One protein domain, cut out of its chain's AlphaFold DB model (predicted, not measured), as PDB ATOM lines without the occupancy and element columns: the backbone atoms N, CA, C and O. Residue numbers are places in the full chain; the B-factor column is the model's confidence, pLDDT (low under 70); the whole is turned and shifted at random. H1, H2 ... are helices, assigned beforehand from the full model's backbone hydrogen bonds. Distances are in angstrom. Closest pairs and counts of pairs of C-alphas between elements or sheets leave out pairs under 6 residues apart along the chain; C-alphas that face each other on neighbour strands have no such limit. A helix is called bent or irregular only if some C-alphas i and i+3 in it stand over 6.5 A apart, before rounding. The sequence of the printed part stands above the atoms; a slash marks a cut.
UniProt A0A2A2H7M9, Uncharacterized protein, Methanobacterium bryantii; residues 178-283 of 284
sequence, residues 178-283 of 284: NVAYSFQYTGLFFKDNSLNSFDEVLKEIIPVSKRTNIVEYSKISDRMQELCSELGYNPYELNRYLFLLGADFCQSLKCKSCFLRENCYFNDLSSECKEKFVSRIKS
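This is residues 178 to 283 of the 284 residues of an uncharacterized protein of Methanobacterium bryantii (UniProt A0A2A2H7M9). Look first for a frame of helices set round a short one: the longest helix, H4, runs along one side and makes a corner with H5, H7 and H2 run side by side across from that corner, and H1 sits in the middle with H5 crossing it. Short H3 lies between the ends of H4 and H7, and short H6 lies between H1 and H7. The printed part has 106 residues with seven named helices, H1 to H7 in order along the chain, and no named strand; the class is all helix. It is compact, with a radius of gyration of the C-alphas of 13.1 A, and rounded, spanning 34 by 28 by 27 A.

Find C-alpha 214 at (208.694, 156.513, 170.016); from there H4 runs 25.6 A to residue 231. H5, residues 235 to 250, covers 19.3 A. H1 is residues 178 to 185, 10.4 A long, beginning at C-alpha 178 (192.354, 153.810, 167.395). H2 is residues 198 to 204, 10.0 A; H3 is residues 208 to 212, 8.0 A; H6 is residues 265 to 268, 5.3 A. H7, residues 271 to 282, runs 16.5 A to C-alpha 282 at (195.196, 147.355, 178.350). H3 and H5 are only just irregular: C-alphas 209 and 212 are 6.7 A apart, and C-alphas 247 and 250 are 6.6 A apart.

Start at H4, which only just touches H5, with 3 pairs of C-alphas within 8 A; the closest are those of Cys 228 and Pro 235, 5.6 A. They run opposite ways at a steep tilt of 69 degrees, only just short of about perpendicular. H5 touches H1, about perpendicular at 82 degrees, the closest C-alphas being those of Asn 178 and Gly 246, 4.1 A. H1 is close to H6 but not clearly touching, the closest C-alphas being those of Tyr 185 and Phe 266, 5.2 A. H2 and H7 touch at a shallow tilt of 7 degrees, the same way, the closest C-alphas being those of Leu 202 and Phe 277, 6.5 A. H3 only just touches H7, with 3 pairs, and touches H4 only at the corner. H4 and H7 are apart. Every O i to N i+4 pair is within hydrogen-bond range in H1, H2, H4, H5 and H7; H3 has 0 of 1 such pairs within range, beside 1 of 2 O i to N i+3 pairs, and H6, with 4 residues, is too short for any O i to N i+4 pair.

The two C-alphas farthest apart are those of Gly 232 and Glu 272, 35.3 A. The printed part has no cut. Look for the long links at residues 186 to 197 and 251 to 264. The mean pLDDT of the printed part is 89.9; residues 192 to 196 are under 70.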
ATOM      1  N   ASN A 178     193.327 154.427 168.288       89.75
ATOM      2  CA  ASN A 178     192.354 153.810 167.395       89.75
ATOM      3  C   ASN A 178     193.037 153.000 166.297       89.75
ATOM      4  O   ASN A 178     192.699 151.830 166.135       89.75
ATOM      5  N   VAL A 179     194.041 153.575 165.627       92.56
ATOM      6  CA  VAL A 179     194.880 152.886 164.637       92.56
ATOM      7  C   VAL A 179     195.576 151.689 165.276       92.56
ATOM      8  O   VAL A 179     195.500 150.574 164.768       92.56
ATOM      9  N   ALA A 180     196.213 151.882 166.435       91.88
ATOM     10  CA  ALA A 180     196.919 150.798 167.109       91.88
ATOM     11  C   ALA A 180     195.978 149.691 167.601       91.88
ATOM     12  O   ALA A 180     196.383 148.528 167.639       91.88
ATOM     13  N   TYR A 181     194.745 150.024 168.004       92.12
ATOM     14  CA  TYR A 181     193.733 149.015 168.293       92.12
ATOM     15  C   TYR A 181     193.365 148.261 167.024       92.12
ATOM     16  O   TYR A 181     193.592 147.057 166.961       92.12
ATOM     17  N   SER A 182     192.805 148.932 166.026       95.75
ATOM     18  CA  SER A 182     192.273 148.265 164.839       95.75
ATOM     19  C   SER A 182     193.332 147.426 164.122       95.75
ATOM     20  O   SER A 182     193.046 146.288 163.757       95.75
ATOM     21  N   PHE A 183     194.575 147.901 164.025       95.62
ATOM     22  CA  PHE A 183     195.660 147.165 163.376       95.62
ATOM     23  C   PHE A 183     196.052 145.870 164.109       95.62
ATOM     24  O   PHE A 183     196.310 144.849 163.471       95.62
ATOM     25  N   GLN A 184     196.037 145.877 165.447       94.88
ATOM     26  CA  GLN A 184     196.321 144.683 166.253       94.88
ATOM     27  C   GLN A 184     195.105 143.751 166.356       94.88
ATOM     28  O   GLN A 184     195.248 142.543 166.208       94.88
ATOM     29  N   TYR A 185     193.895 144.281 166.568       95.62
ATOM     30  CA  TYR A 185     192.670 143.476 166.685       95.62
ATOM     31  C   TYR A 185     192.346 142.709 165.397       95.62
ATOM     32  O   TYR A 185     191.958 141.545 165.460       95.62
ATOM     33  N   THR A 186     192.529 143.342 164.235       95.19
ATOM     34  CA  THR A 186     192.314 142.696 162.926       95.19
ATOM     35  C   THR A 186     193.349 141.621 162.609       95.19
ATOM     36  O   THR A 186     193.108 140.791 161.739       95.19
ATOM     37  N   GLY A 187     194.484 141.615 163.311       93.06
ATOM     38  CA  GLY A 187     195.602 140.710 163.064       93.06
ATOM     39  C   GLY A 187     196.562 141.175 161.969       93.06
ATOM     40  O   GLY A 187     197.587 140.533 161.757       93.06
ATOM     41  N   LEU A 188     196.287 142.307 161.312       93.56
ATOM     42  CA  LEU A 188     197.141 142.854 160.256       93.56
ATOM     43  C   LEU A 188     198.566 143.149 160.752       93.56
ATOM     44  O   LEU A 188     199.528 142.870 160.044       93.56
ATOM     45  N   PHE A 189     198.707 143.612 161.998       93.50
ATOM     46  CA  PHE A 189     200.011 143.835 162.628       93.50
ATOM     47  C   PHE A 189     200.866 142.551 162.717       93.50
ATOM     48  O   PHE A 189     202.088 142.611 162.595       93.50
ATOM     49  N   PHE A 190     200.235 141.381 162.857       89.38
ATOM     50  CA  PHE A 190     200.912 140.093 163.053       89.38
ATOM     51  C   PHE A 190     201.112 139.288 161.758       89.38
ATOM     52  O   PHE A 190     201.779 138.261 161.794       89.38
ATOM     53  N   LYS A 191     200.528 139.736 160.635       73.25
ATOM     54  CA  LYS A 191     200.240 138.925 159.434       73.25
ATOM     55  C   LYS A 191     201.449 138.271 158.737       73.25
ATOM     56  O   LYS A 191     201.230 137.368 157.943       73.25
ATOM     57  N   ASP A 192     202.680 138.679 159.038       55.53
ATOM     58  CA  ASP A 192     203.891 138.189 158.351       55.53
ATOM     59  C   ASP A 192     204.998 137.708 159.300       55.53
ATOM     60  O   ASP A 192     206.079 137.310 158.882       55.53
ATOM     61  N   ASN A 193     204.724 137.672 160.603       50.78
ATOM     62  CA  ASN A 193     205.619 136.970 161.502       50.78
ATOM     63  C   ASN A 193     205.189 135.504 161.505       50.78
ATOM     64  O   ASN A 193     203.999 135.202 161.564       50.78
ATOM     65  N   SER A 194     206.153 134.591 161.478       51.94
ATOM     66  CA  SER A 194     206.027 133.137 161.640       51.94
ATOM     67  C   SER A 194     205.430 132.702 162.998       51.94
ATOM     68  O   SER A 194     205.866 131.709 163.582       51.94
ATOM     69  N   LEU A 195     204.494 133.483 163.540       60.22
ATOM     70  CA  LEU A 195     203.814 133.315 164.812       60.22
ATOM     71  C   LEU A 195     202.813 132.185 164.627       60.22
ATOM     72  O   LEU A 195     201.690 132.372 164.159       60.22
ATOM     73  N   ASN A 196     203.257 130.991 164.980       67.44
ATOM     74  CA  ASN A 196     202.436 129.794 164.896       67.44
ATOM     75  C   ASN A 196     201.563 129.635 166.150       67.44
ATOM     76  O   ASN A 196     200.694 128.763 166.186       67.44
ATOM     77  N   SER A 197     201.791 130.453 167.189       86.25
ATOM     78  CA  SER A 197     201.101 130.344 168.474       86.25
ATOM     79  C   SER A 197     200.566 131.674 169.014       86.25
ATOM     80  O   SER A 197     201.139 132.750 168.832       86.25
ATOM     81  N   PHE A 198     199.466 131.581 169.766       91.12
ATOM     82  CA  PHE A 198     198.852 132.721 170.449       91.12
ATOM     83  C   PHE A 198     199.798 133.391 171.466       91.12
ATOM     84  O   PHE A 198     199.764 134.610 171.630       91.12
ATOM     85  N   ASP A 199     200.679 132.620 172.110       91.25
ATOM     86  CA  ASP A 199     201.646 133.148 173.078       91.25
ATOM     87  C   ASP A 199     202.694 134.059 172.428       91.25
ATOM     88  O   ASP A 199     203.154 135.017 173.051       91.25
ATOM     89  N   GLU A 200     203.074 133.794 171.177       89.81
ATOM     90  CA  GLU A 200     203.971 134.679 170.435       89.81
ATOM     91  C   GLU A 200     203.250 135.975 170.046       89.81
ATOM     92  O   GLU A 200     203.793 137.060 170.246       89.81
ATOM     93  N   VAL A 201     201.984 135.886 169.620       91.38
ATOM     94  CA  VAL A 201     201.148 137.071 169.364       91.38
ATOM     95  C   VAL A 201     201.022 137.944 170.618       91.38
ATOM     96  O   VAL A 201     201.194 139.157 170.539       91.38
ATOM     97  N   LEU A 202     200.790 137.355 171.797       92.19
ATOM     98  CA  LEU A 202     200.710 138.104 173.058       92.19
ATOM     99  C   LEU A 202     201.991 138.890 173.389       92.19
ATOM    100  O   LEU A 202     201.911 139.969 173.988       92.19
ATOM    101  N   LYS A 203     203.165 138.362 173.026       90.44
ATOM    102  CA  LYS A 203     204.453 139.043 173.235       90.44
ATOM    103  C   LYS A 203     204.610 140.241 172.308       90.44
ATOM    104  O   LYS A 203     205.116 141.270 172.748       90.44
ATOM    105  N   GLU A 204     204.129 140.112 171.075       91.25
ATOM    106  CA  GLU A 204     204.190 141.168 170.065       91.25
ATOM    107  C   GLU A 204     203.190 142.301 170.313       91.25
ATOM    108  O   GLU A 204     203.421 143.415 169.850       91.25
ATOM    109  N   ILE A 205     202.104 142.063 171.063       92.44
ATOM    110  CA  ILE A 205     201.135 143.119 171.386       92.44
ATOM    111  C   ILE A 205     201.823 144.305 172.065       92.44
ATOM    112  O   ILE A 205     202.439 144.181 173.132       92.44
ATOM    113  N   ILE A 206     201.594 145.484 171.489       92.38
ATOM    114  CA  ILE A 206     202.038 146.765 172.025       92.38
ATOM    115  C   ILE A 206     200.892 147.372 172.855       92.38
ATOM    116  O   ILE A 206     199.867 147.812 172.291       92.38
ATOM    117  N   PRO A 207     201.031 147.403 174.196       90.81
ATOM    118  CA  PRO A 207     200.002 147.897 175.103       90.81
ATOM    119  C   PRO A 207     199.809 149.406 174.978       90.81
ATOM    120  O   PRO A 207     200.707 150.122 174.536       90.81
ATOM    121  N   VAL A 208     198.644 149.904 175.395       85.88
ATOM    122  CA  VAL A 208     198.290 151.332 175.298       85.88
ATOM    123  C   VAL A 208     199.315 152.235 175.981       85.88
ATOM    124  O   VAL A 208     199.703 153.247 175.398       85.88
ATOM    125  N   SER A 209     199.783 151.857 177.170       83.00
ATOM    126  CA  SER A 209     200.746 152.632 177.961       83.00
ATOM    127  C   SER A 209     202.076 152.869 177.240       83.00
ATOM    128  O   SER A 209     202.684 153.926 177.390       83.00
ATOM    129  N   LYS A 210     202.500 151.916 176.402       85.38
ATOM    130  CA  LYS A 210     203.763 151.974 175.659       85.38
ATOM    131  C   LYS A 210     203.669 152.725 174.333       85.38
ATOM    132  O   LYS A 210     204.699 153.080 173.776       85.38
ATOM    133  N   ARG A 211     202.466 153.040 173.841       75.56
ATOM    134  CA  ARG A 211     202.260 153.724 172.541       75.56
ATOM    135  C   ARG A 211     202.669 155.200 172.537       75.56
ATOM    136  O   ARG A 211     202.598 155.853 171.502       75.56
ATOM    137  N   THR A 212     203.053 155.744 173.688       71.12
ATOM    138  CA  THR A 212     203.653 157.080 173.817       71.12
ATOM    139  C   THR A 212     205.177 157.051 173.664       71.12
ATOM    140  O   THR A 212     205.782 158.103 173.472       71.12
ATOM    141  N   ASN A 213     205.799 155.869 173.724       78.19
ATOM    142  CA  ASN A 213     207.218 155.678 173.459       78.19
ATOM    143  C   ASN A 213     207.453 155.611 171.945       78.19
ATOM    144  O   ASN A 213     206.816 154.816 171.255       78.19
ATOM    145  N   ILE A 214     208.390 156.421 171.446       77.75
ATOM    146  CA  ILE A 214     208.694 156.513 170.016       77.75
ATOM    147  C   ILE A 214     209.111 155.171 169.402       77.75
ATOM    148  O   ILE A 214     208.700 154.881 168.291       77.75
ATOM    149  N   VAL A 215     209.843 154.323 170.130       82.88
ATOM    150  CA  VAL A 215     210.319 153.024 169.624       82.88
ATOM    151  C   VAL A 215     209.145 152.087 169.340       82.88
ATOM    152  O   VAL A 215     209.047 151.489 168.274       82.88
ATOM    153  N   GLU A 216     208.222 151.990 170.292       83.31
ATOM    154  CA  GLU A 216     207.045 151.120 170.200       83.31
ATOM    155  C   GLU A 216     206.051 151.657 169.161       83.31
ATOM    156  O   GLU A 216     205.460 150.913 168.385       83.31
ATOM    157  N   TYR A 217     205.900 152.978 169.115       80.19
ATOM    158  CA  TYR A 217     205.127 153.674 168.099       80.19
ATOM    159  C   TYR A 217     205.672 153.428 166.681       80.19
ATOM    160  O   TYR A 217     204.896 153.083 165.786       80.19
ATOM    161  N   SER A 218     206.990 153.554 166.487       86.50
ATOM    162  CA  SER A 218     207.651 153.318 165.201       86.50
ATOM    163  C   SER A 218     207.459 151.880 164.750       86.50
ATOM    164  O   SER A 218     207.062 151.673 163.614       86.50
ATOM    165  N   LYS A 219     207.540 150.897 165.655       90.31
ATOM    166  CA  LYS A 219     207.282 149.491 165.311       90.31
ATOM    167  C   LYS A 219     205.900 149.266 164.674       90.31
ATOM    168  O   LYS A 219     205.770 148.448 163.769       90.31
ATOM    169  N   ILE A 220     204.860 149.980 165.119       91.56
ATOM    170  CA  ILE A 220     203.526 149.908 164.492       91.56
ATOM    171  C   ILE A 220     203.521 150.586 163.116       91.56
ATOM    172  O   ILE A 220     202.925 150.054 162.180       91.56
ATOM    173  N   SER A 221     204.160 151.754 163.002       93.06
ATOM    174  CA  SER A 221     204.298 152.497 161.742       93.06
ATOM    175  C   SER A 221     205.039 151.681 160.683       93.06
ATOM    176  O   SER A 221     204.501 151.476 159.596       93.06
ATOM    177  N   ASP A 222     206.224 151.173 161.017       92.75
ATOM    178  CA  ASP A 222     207.095 150.402 160.127       92.75
ATOM    179  C   ASP A 222     206.349 149.171 159.617       92.75
ATOM    180  O   ASP A 222     206.250 148.933 158.416       92.75
ATOM    181  N   ARG A 223     205.673 148.464 160.529       92.69
ATOM    182  CA  ARG A 223     204.901 147.276 160.183       92.69
ATOM    183  C   ARG A 223     203.733 147.556 159.238       92.69
ATOM    184  O   ARG A 223     203.379 146.717 158.413       92.69
ATOM    185  N   MET A 224     203.099 148.721 159.367       94.12
ATOM    186  CA  MET A 224     202.051 149.149 158.441       94.12
ATOM    187  C   MET A 224     202.623 149.474 157.062       94.12
ATOM    188  O   MET A 224     201.997 149.125 156.063       94.12
ATOM    189  N   GLN A 225     203.791 150.111 157.004       93.94
ATOM    190  CA  GLN A 225     204.463 150.421 155.744       93.94
ATOM    191  C   GLN A 225     204.919 149.163 155.014       93.94
ATOM    192  O   GLN A 225     204.622 149.038 153.831       93.94
ATOM    193  N   GLU A 226     205.553 148.219 155.713       92.56
ATOM    194  CA  GLU A 226     205.934 146.906 155.174       92.56
ATOM    195  C   GLU A 226     204.729 146.210 154.537       92.56
ATOM    196  O   GLU A 226     204.724 145.934 153.337       92.56
ATOM    197  N   LEU A 227     203.650 146.050 155.311       92.62
ATOM    198  CA  LEU A 227     202.419 145.406 154.855       92.62
ATOM    199  C   LEU A 227     201.811 146.098 153.626       92.62
ATOM    200  O   LEU A 227     201.297 145.437 152.724       92.62
ATOM    201  N   CYS A 228     201.814 147.432 153.600       93.00
ATOM    202  CA  CYS A 228     201.278 148.193 152.475       93.00
ATOM    203  C   CYS A 228     202.169 148.079 151.236       93.00
ATOM    204  O   CYS A 228     201.642 147.921 150.138       93.00
ATOM    205  N   SER A 229     203.492 148.104 151.411       92.31
ATOM    206  CA  SER A 229     204.477 147.934 150.342       92.31
ATOM    207  C   SER A 229     204.355 146.558 149.681       92.31
ATOM    208  O   SER A 229     204.245 146.463 148.461       92.31
ATOM    209  N   GLU A 230     204.266 145.494 150.483       91.00
ATOM    210  CA  GLU A 230     204.100 144.112 150.011       91.00
ATOM    211  C   GLU A 230     202.816 143.904 149.204       91.00
ATOM    212  O   GLU A 230     202.791 143.136 148.242       91.00
ATOM    213  N   LEU A 231     201.737 144.572 149.613       90.75
ATOM    214  CA  LEU A 231     200.405 144.367 149.051       90.75
ATOM    215  C   LEU A 231     199.991 145.444 148.037       90.75
ATOM    216  O   LEU A 231     198.926 145.327 147.437       90.75
ATOM    217  N   GLY A 232     200.817 146.471 147.823       92.56
ATOM    218  CA  GLY A 232     200.553 147.553 146.873       92.56
ATOM    219  C   GLY A 232     199.476 148.550 147.318       92.56
ATOM    220  O   GLY A 232     198.786 149.111 146.469       92.56
ATOM    221  N   TYR A 233     199.314 148.780 148.625       93.44
ATOM    222  CA  TYR A 233     198.383 149.782 149.165       93.44
ATOM    223  C   TYR A 233     199.100 151.057 149.615       93.44
ATOM    224  O   TYR A 233     200.290 151.053 149.921       93.44
ATOM    225  N   ASN A 234     198.353 152.160 149.718       93.00
ATOM    226  CA  ASN A 234     198.853 153.398 150.308       93.00
ATOM    227  C   ASN A 234     198.761 153.329 151.854       93.00
ATOM    228  O   ASN A 234     197.653 153.222 152.398       93.00
ATOM    229  N   PRO A 235     199.883 153.436 152.591       94.44
ATOM    230  CA  PRO A 235     199.871 153.331 154.048       94.44
ATOM    231  C   PRO A 235     199.163 154.494 154.757       94.44
ATOM    232  O   PRO A 235     198.558 154.286 155.808       94.44
ATOM    233  N   TYR A 236     199.177 155.707 154.200       93.88
ATOM    234  CA  TYR A 236     198.480 156.872 154.765       93.88
ATOM    235  C   TYR A 236     196.966 156.722 154.646       93.88
ATOM    236  O   TYR A 236     196.217 157.097 155.551       93.88
ATOM    237  N   GLU A 237     196.507 156.151 153.536       93.19
ATOM    238  CA  GLU A 237     195.103 155.830 153.327       93.19
ATOM    239  C   GLU A 237     194.641 154.737 154.301       93.19
ATOM    240  O   GLU A 237     193.684 154.947 155.055       93.19
ATOM    241  N   LEU A 238     195.383 153.624 154.384       95.31
ATOM    242  CA  LEU A 238     195.090 152.561 155.343       95.31
ATOM    243  C   LEU A 238     195.096 153.085 156.786       95.31
ATOM    244  O   LEU A 238     194.202 152.747 157.562       95.31
ATOM    245  N   ASN A 239     196.046 153.952 157.148       95.31
ATOM    246  CA  ASN A 239     196.117 154.574 158.467       95.31
ATOM    247  C   ASN A 239     194.811 155.303 158.837       95.31
ATOM    248  O   ASN A 239     194.289 155.122 159.939       95.31
ATOM    249  N   ARG A 240     194.229 156.075 157.911       93.69
ATOM    250  CA  ARG A 240     192.954 156.781 158.133       93.69
ATOM    251  C   ARG A 240     191.776 155.821 158.272       93.69
ATOM    252  O   ARG A 240     190.924 156.016 159.138       93.69
ATOM    253  N   TYR A 241     191.724 154.767 157.461       95.62
ATOM    254  CA  TYR A 241     190.664 153.764 157.579       95.62
ATOM    255  C   TYR A 241     190.770 152.962 158.875       95.62
ATOM    256  O   TYR A 241     189.760 152.696 159.524       95.62
ATOM    257  N   LEU A 242     191.987 152.643 159.313       95.56
ATOM    258  CA  LEU A 242     192.233 152.005 160.602       95.56
ATOM    259  C   LEU A 242     191.857 152.918 161.771       95.56
ATOM    260  O   LEU A 242     191.318 152.430 162.768       95.56
ATOM    261  N   PHE A 243     192.066 154.229 161.655       93.06
ATOM    262  CA  PHE A 243     191.559 155.192 162.630       93.06
ATOM    263  C   PHE A 243     190.026 155.110 162.746       93.06
ATOM    264  O   PHE A 243     189.507 154.948 163.853       93.06
ATOM    265  N   LEU A 244     189.302 155.135 161.619       92.62
ATOM    266  CA  LEU A 244     187.837 155.027 161.606       92.62
ATOM    267  C   LEU A 244     187.345 153.678 162.139       92.62
ATOM    268  O   LEU A 244     186.449 153.641 162.978       92.62
ATOM    269  N   LEU A 245     187.968 152.571 161.730       95.50
ATOM    270  CA  LEU A 245     187.672 151.231 162.244       95.50
ATOM    271  C   LEU A 245     187.845 151.160 163.768       95.50
ATOM    272  O   LEU A 245     187.024 150.571 164.478       95.50
ATOM    273  N   GLY A 246     188.909 151.788 164.271       93.06
ATOM    274  CA  GLY A 246     189.185 151.912 165.693       93.06
ATOM    275  C   GLY A 246     188.083 152.666 166.434       93.06
ATOM    276  O   GLY A 246     187.538 152.138 167.406       93.06
ATOM    277  N   ALA A 247     187.732 153.853 165.939       88.19
ATOM    278  CA  ALA A 247     186.732 154.733 166.539       88.19
ATOM    279  C   ALA A 247     185.309 154.145 166.487       88.19
ATOM    280  O   ALA A 247     184.584 154.155 167.484       88.19
ATOM    281  N   ASP A 248     184.911 153.580 165.346       89.94
ATOM    282  CA  ASP A 248     183.553 153.079 165.140       89.94
ATOM    283  C   ASP A 248     183.315 151.754 165.879       89.94
ATOM    284  O   ASP A 248     182.240 151.556 166.470       89.94
ATOM    285  N   PHE A 249     184.321 150.866 165.891       94.06
ATOM    286  CA  PHE A 249     184.166 149.476 166.322       94.06
ATOM    287  C   PHE A 249     185.166 149.023 167.392       94.06
ATOM    288  O   PHE A 249     184.734 148.589 168.467       94.06
ATOM    289  N   CYS A 250     186.478 149.065 167.121       94.12
ATOM    290  CA  CYS A 250     187.458 148.308 167.916       94.12
ATOM    291  C   CYS A 250     187.656 148.855 169.334       94.12
ATOM    292  O   CYS A 250     187.731 148.066 170.273       94.12
ATOM    293  N   GLN A 251     187.689 150.178 169.520       88.88
ATOM    294  CA  GLN A 251     187.913 150.799 170.833       88.88
ATOM    295  C   GLN A 251     186.844 150.383 171.856       88.88
ATOM    296  O   GLN A 251     187.145 150.140 173.024       88.88
ATOM    297  N   SER A 252     185.592 150.276 171.406       89.38
ATOM    298  CA  SER A 252     184.442 149.881 172.231       89.38
ATOM    299  C   SER A 252     184.083 148.394 172.102       89.38
ATOM    300  O   SER A 252     183.032 147.984 172.589       89.38
ATOM    301  N   LEU A 253     184.912 147.591 171.422       92.62
ATOM    302  CA  LEU A 253     184.674 146.167 171.150       92.62
ATOM    303  C   LEU A 253     183.275 145.872 170.577       92.62
ATOM    304  O   LEU A 253     182.633 144.881 170.935       92.62
ATOM    305  N   LYS A 254     182.789 146.700 169.643       94.88
ATOM    306  CA  LYS A 254     181.495 146.489 168.961       94.88
ATOM    307  C   LYS A 254     181.583 145.394 167.885       94.88
ATOM    308  O   LYS A 254     181.108 145.560 166.765       94.88
ATOM    309  N   CYS A 255     182.183 144.250 168.217       94.62
ATOM    310  CA  CYS A 255     182.486 143.167 167.279       94.62
ATOM    311  C   CYS A 255     181.241 142.581 166.602       94.62
ATOM    312  O   CYS A 255     181.307 142.180 165.447       94.62
ATOM    313  N   LYS A 256     180.094 142.554 167.297       94.00
ATOM    314  CA  LYS A 256     178.841 141.992 166.764       94.00
ATOM    315  C   LYS A 256     178.308 142.741 165.540       94.00
ATOM    316  O   LYS A 256     177.655 142.120 164.712       94.00
ATOM    317  N   SER A 257     178.563 144.047 165.457       94.50
ATOM    318  CA  SER A 257     178.107 144.927 164.374       94.50
ATOM    319  C   SER A 257     179.232 145.338 163.423       94.50
ATOM    320  O   SER A 257     179.005 146.164 162.548       94.50
ATOM    321  N   CYS A 258     180.449 144.829 163.625       95.81
ATOM    322  CA  CYS A 258     181.593 145.144 162.778       95.81
ATOM    323  C   CYS A 258     181.514 144.344 161.474       95.81
ATOM    324  O   CYS A 258     181.267 143.140 161.510       95.81
ATOM    325  N   PHE A 259     181.755 144.990 160.334       94.69
ATOM    326  CA  PHE A 259     181.715 144.330 159.024       94.69
ATOM    327  C   PHE A 259     182.821 143.274 158.858       94.69
ATOM    328  O   PHE A 259     182.594 142.265 158.206       94.69
ATOM    329  N   LEU A 260     183.959 143.434 159.544       95.12
ATOM    330  CA  LEU A 260     185.054 142.454 159.566       95.12
ATOM    331  C   LEU A 260     184.806 141.276 160.515       95.12
ATOM    332  O   LEU A 260     185.746 140.555 160.842       95.12
ATOM    333  N   ARG A 261     183.596 141.109 161.062       94.19
ATOM    334  CA  ARG A 261     183.362 140.192 162.184       94.19
ATOM    335  C   ARG A 261     183.907 138.785 161.927       94.19
ATOM    336  O   ARG A 261     184.542 138.248 162.831       94.19
ATOM    337  N   GLU A 262     183.647 138.246 160.743       91.38
ATOM    338  CA  GLU A 262     183.971 136.866 160.354       91.38
ATOM    339  C   GLU A 262     185.422 136.692 159.874       91.38
ATOM    340  O   GLU A 262     185.879 135.566 159.750       91.38
ATOM    341  N   ASN A 263     186.144 137.789 159.617       90.81
ATOM    342  CA  ASN A 263     187.520 137.774 159.104       90.81
ATOM    343  C   ASN A 263     188.518 138.419 160.084       90.81
ATOM    344  O   ASN A 263     189.671 138.659 159.741       90.81
ATOM    345  N   CYS A 264     188.085 138.780 161.291       93.56
ATOM    346  CA  CYS A 264     188.905 139.489 162.268       93.56
ATOM    347  C   CYS A 264     189.623 138.497 163.183       93.56
ATOM    348  O   CYS A 264     188.964 137.793 163.949       93.56
ATOM    349  N   TYR A 265     190.960 138.544 163.205       93.69
ATOM    350  CA  TYR A 265     191.790 137.682 164.055       93.69
ATOM    351  C   TYR A 265     191.298 137.615 165.506       93.69
ATOM    352  O   TYR A 265     191.117 136.534 166.060       93.69
ATOM    353  N   PHE A 266     191.015 138.765 166.132       95.12
ATOM    354  CA  PHE A 266     190.526 138.783 167.509       95.12
ATOM    355  C   PHE A 266     189.192 138.053 167.687       95.12
ATOM    356  O   PHE A 266     188.960 137.481 168.749       95.12
ATOM    357  N   ASN A 267     188.301 138.074 166.695       94.12
ATOM    358  CA  ASN A 267     187.016 137.386 166.792       94.12
ATOM    359  C   ASN A 267     187.146 135.868 166.649       94.12
ATOM    360  O   ASN A 267     186.345 135.167 167.274       94.12
ATOM    361  N   ASP A 268     188.166 135.387 165.944       93.06
ATOM    362  CA  ASP A 268     188.455 133.957 165.784       93.06
ATOM    363  C   ASP A 268     189.078 133.333 167.041       93.06
ATOM    364  O   ASP A 268     189.039 132.118 167.238       93.06
ATOM    365  N   LEU A 269     189.606 134.161 167.947       93.88
ATOM    366  CA  LEU A 269     190.133 133.703 169.228       93.88
ATOM    367  C   LEU A 269     189.045 133.081 170.123       93.88
ATOM    368  O   LEU A 269     187.900 133.549 170.198       93.88
ATOM    369  N   SER A 270     189.446 132.074 170.905       95.50
ATOM    370  CA  SER A 270     188.628 131.544 172.000       95.50
ATOM    371  C   SER A 270     188.371 132.617 173.066       95.50
ATOM    372  O   SER A 270     189.112 133.595 173.171       95.50
ATOM    373  N   SER A 271     187.331 132.440 173.886       96.00
ATOM    374  CA  SER A 271     186.993 133.404 174.947       96.00
ATOM    375  C   SER A 271     188.170 133.678 175.892       96.00
ATOM    376  O   SER A 271     188.467 134.836 176.172       96.00
ATOM    377  N   GLU A 272     188.902 132.637 176.298       97.00
ATOM    378  CA  GLU A 272     190.088 132.775 177.153       97.00
ATOM    379  C   GLU A 272     191.205 133.577 176.460       97.00
ATOM    380  O   GLU A 272     191.826 134.456 177.061       97.00
ATOM    381  N   CYS A 273     191.448 133.319 175.171       96.06
ATOM    382  CA  CYS A 273     192.448 134.062 174.407       96.06
ATOM    383  C   CYS A 273     192.042 135.532 174.238       96.06
ATOM    384  O   CYS A 273     192.879 136.421 174.378       96.06
ATOM    385  N   LYS A 274     190.755 135.824 174.019       96.25
ATOM    386  CA  LYS A 274     190.245 137.202 173.949       96.25
ATOM    387  C   LYS A 274     190.502 137.972 175.241       96.25
ATOM    388  O   LYS A 274     190.938 139.121 175.184       96.25
ATOM    389  N   GLU A 275     190.274 137.348 176.393       96.38
ATOM    390  CA  GLU A 275     190.538 137.959 177.700       96.38
ATOM    391  C   GLU A 275     192.022 138.288 177.882       96.38
ATOM    392  O   GLU A 275     192.360 139.425 178.222       96.38
ATOM    393  N   LYS A 276     192.917 137.340 177.566       97.06
ATOM    394  CA  LYS A 276     194.373 137.560 177.610       97.06
ATOM    395  C   LYS A 276     194.812 138.667 176.652       97.06
ATOM    396  O   LYS A 276     195.586 139.539 177.039       97.06
ATOM    397  N   PHE A 277     194.278 138.677 175.431       96.06
ATOM    398  CA  PHE A 277     194.580 139.688 174.418       96.06
ATOM    399  C   PHE A 277     194.164 141.091 174.884       96.06
ATOM    400  O   PHE A 277     194.960 142.028 174.839       96.06
ATOM    401  N   VAL A 278     192.937 141.241 175.401       95.31
ATOM    402  CA  VAL A 278     192.433 142.518 175.934       95.31
ATOM    403  C   VAL A 278     193.230 142.958 177.159       95.31
ATOM    404  O   VAL A 278     193.574 144.135 177.261       95.31
ATOM    405  N   SER A 279     193.539 142.037 178.075       95.00
ATOM    406  CA  SER A 279     194.358 142.317 179.257       95.00
ATOM    407  C   SER A 279     195.740 142.826 178.857       95.00
ATOM    408  O   SER A 279     196.176 143.861 179.353       95.00
ATOM    409  N   ARG A 280     196.385 142.171 177.886       94.44
ATOM    410  CA  ARG A 280     197.692 142.575 177.373       94.44
ATOM    411  C   ARG A 280     197.651 143.921 176.661       94.44
ATOM    412  O   ARG A 280     198.543 144.730 176.853       94.44
ATOM    413  N   ILE A 281     196.618 144.190 175.867       92.00
ATOM    414  CA  ILE A 281     196.449 145.489 175.210       92.00
ATOM    415  C   ILE A 281     196.265 146.623 176.231       92.00
ATOM    416  O   ILE A 281     196.767 147.728 176.019       92.00
ATOM    417  N   LYS A 282     195.518 146.368 177.311       89.19
ATOM    418  CA  LYS A 282     195.196 147.355 178.350       89.19
ATOM    419  C   LYS A 282     196.233 147.431 179.473       89.19
ATOM    420  O   LYS A 282     196.043 148.250 180.363       89.19
ATOM    421  N   SER A 283     197.264 146.586 179.466       85.06
ATOM    422  CA  SER A 283     198.264 146.562 180.535       85.06
ATOM    423  C   SER A 283     199.027 147.883 180.597       85.06
ATOM    424  O   SER A 283     199.379 148.419 179.544       85.06
TER     425      SER A 283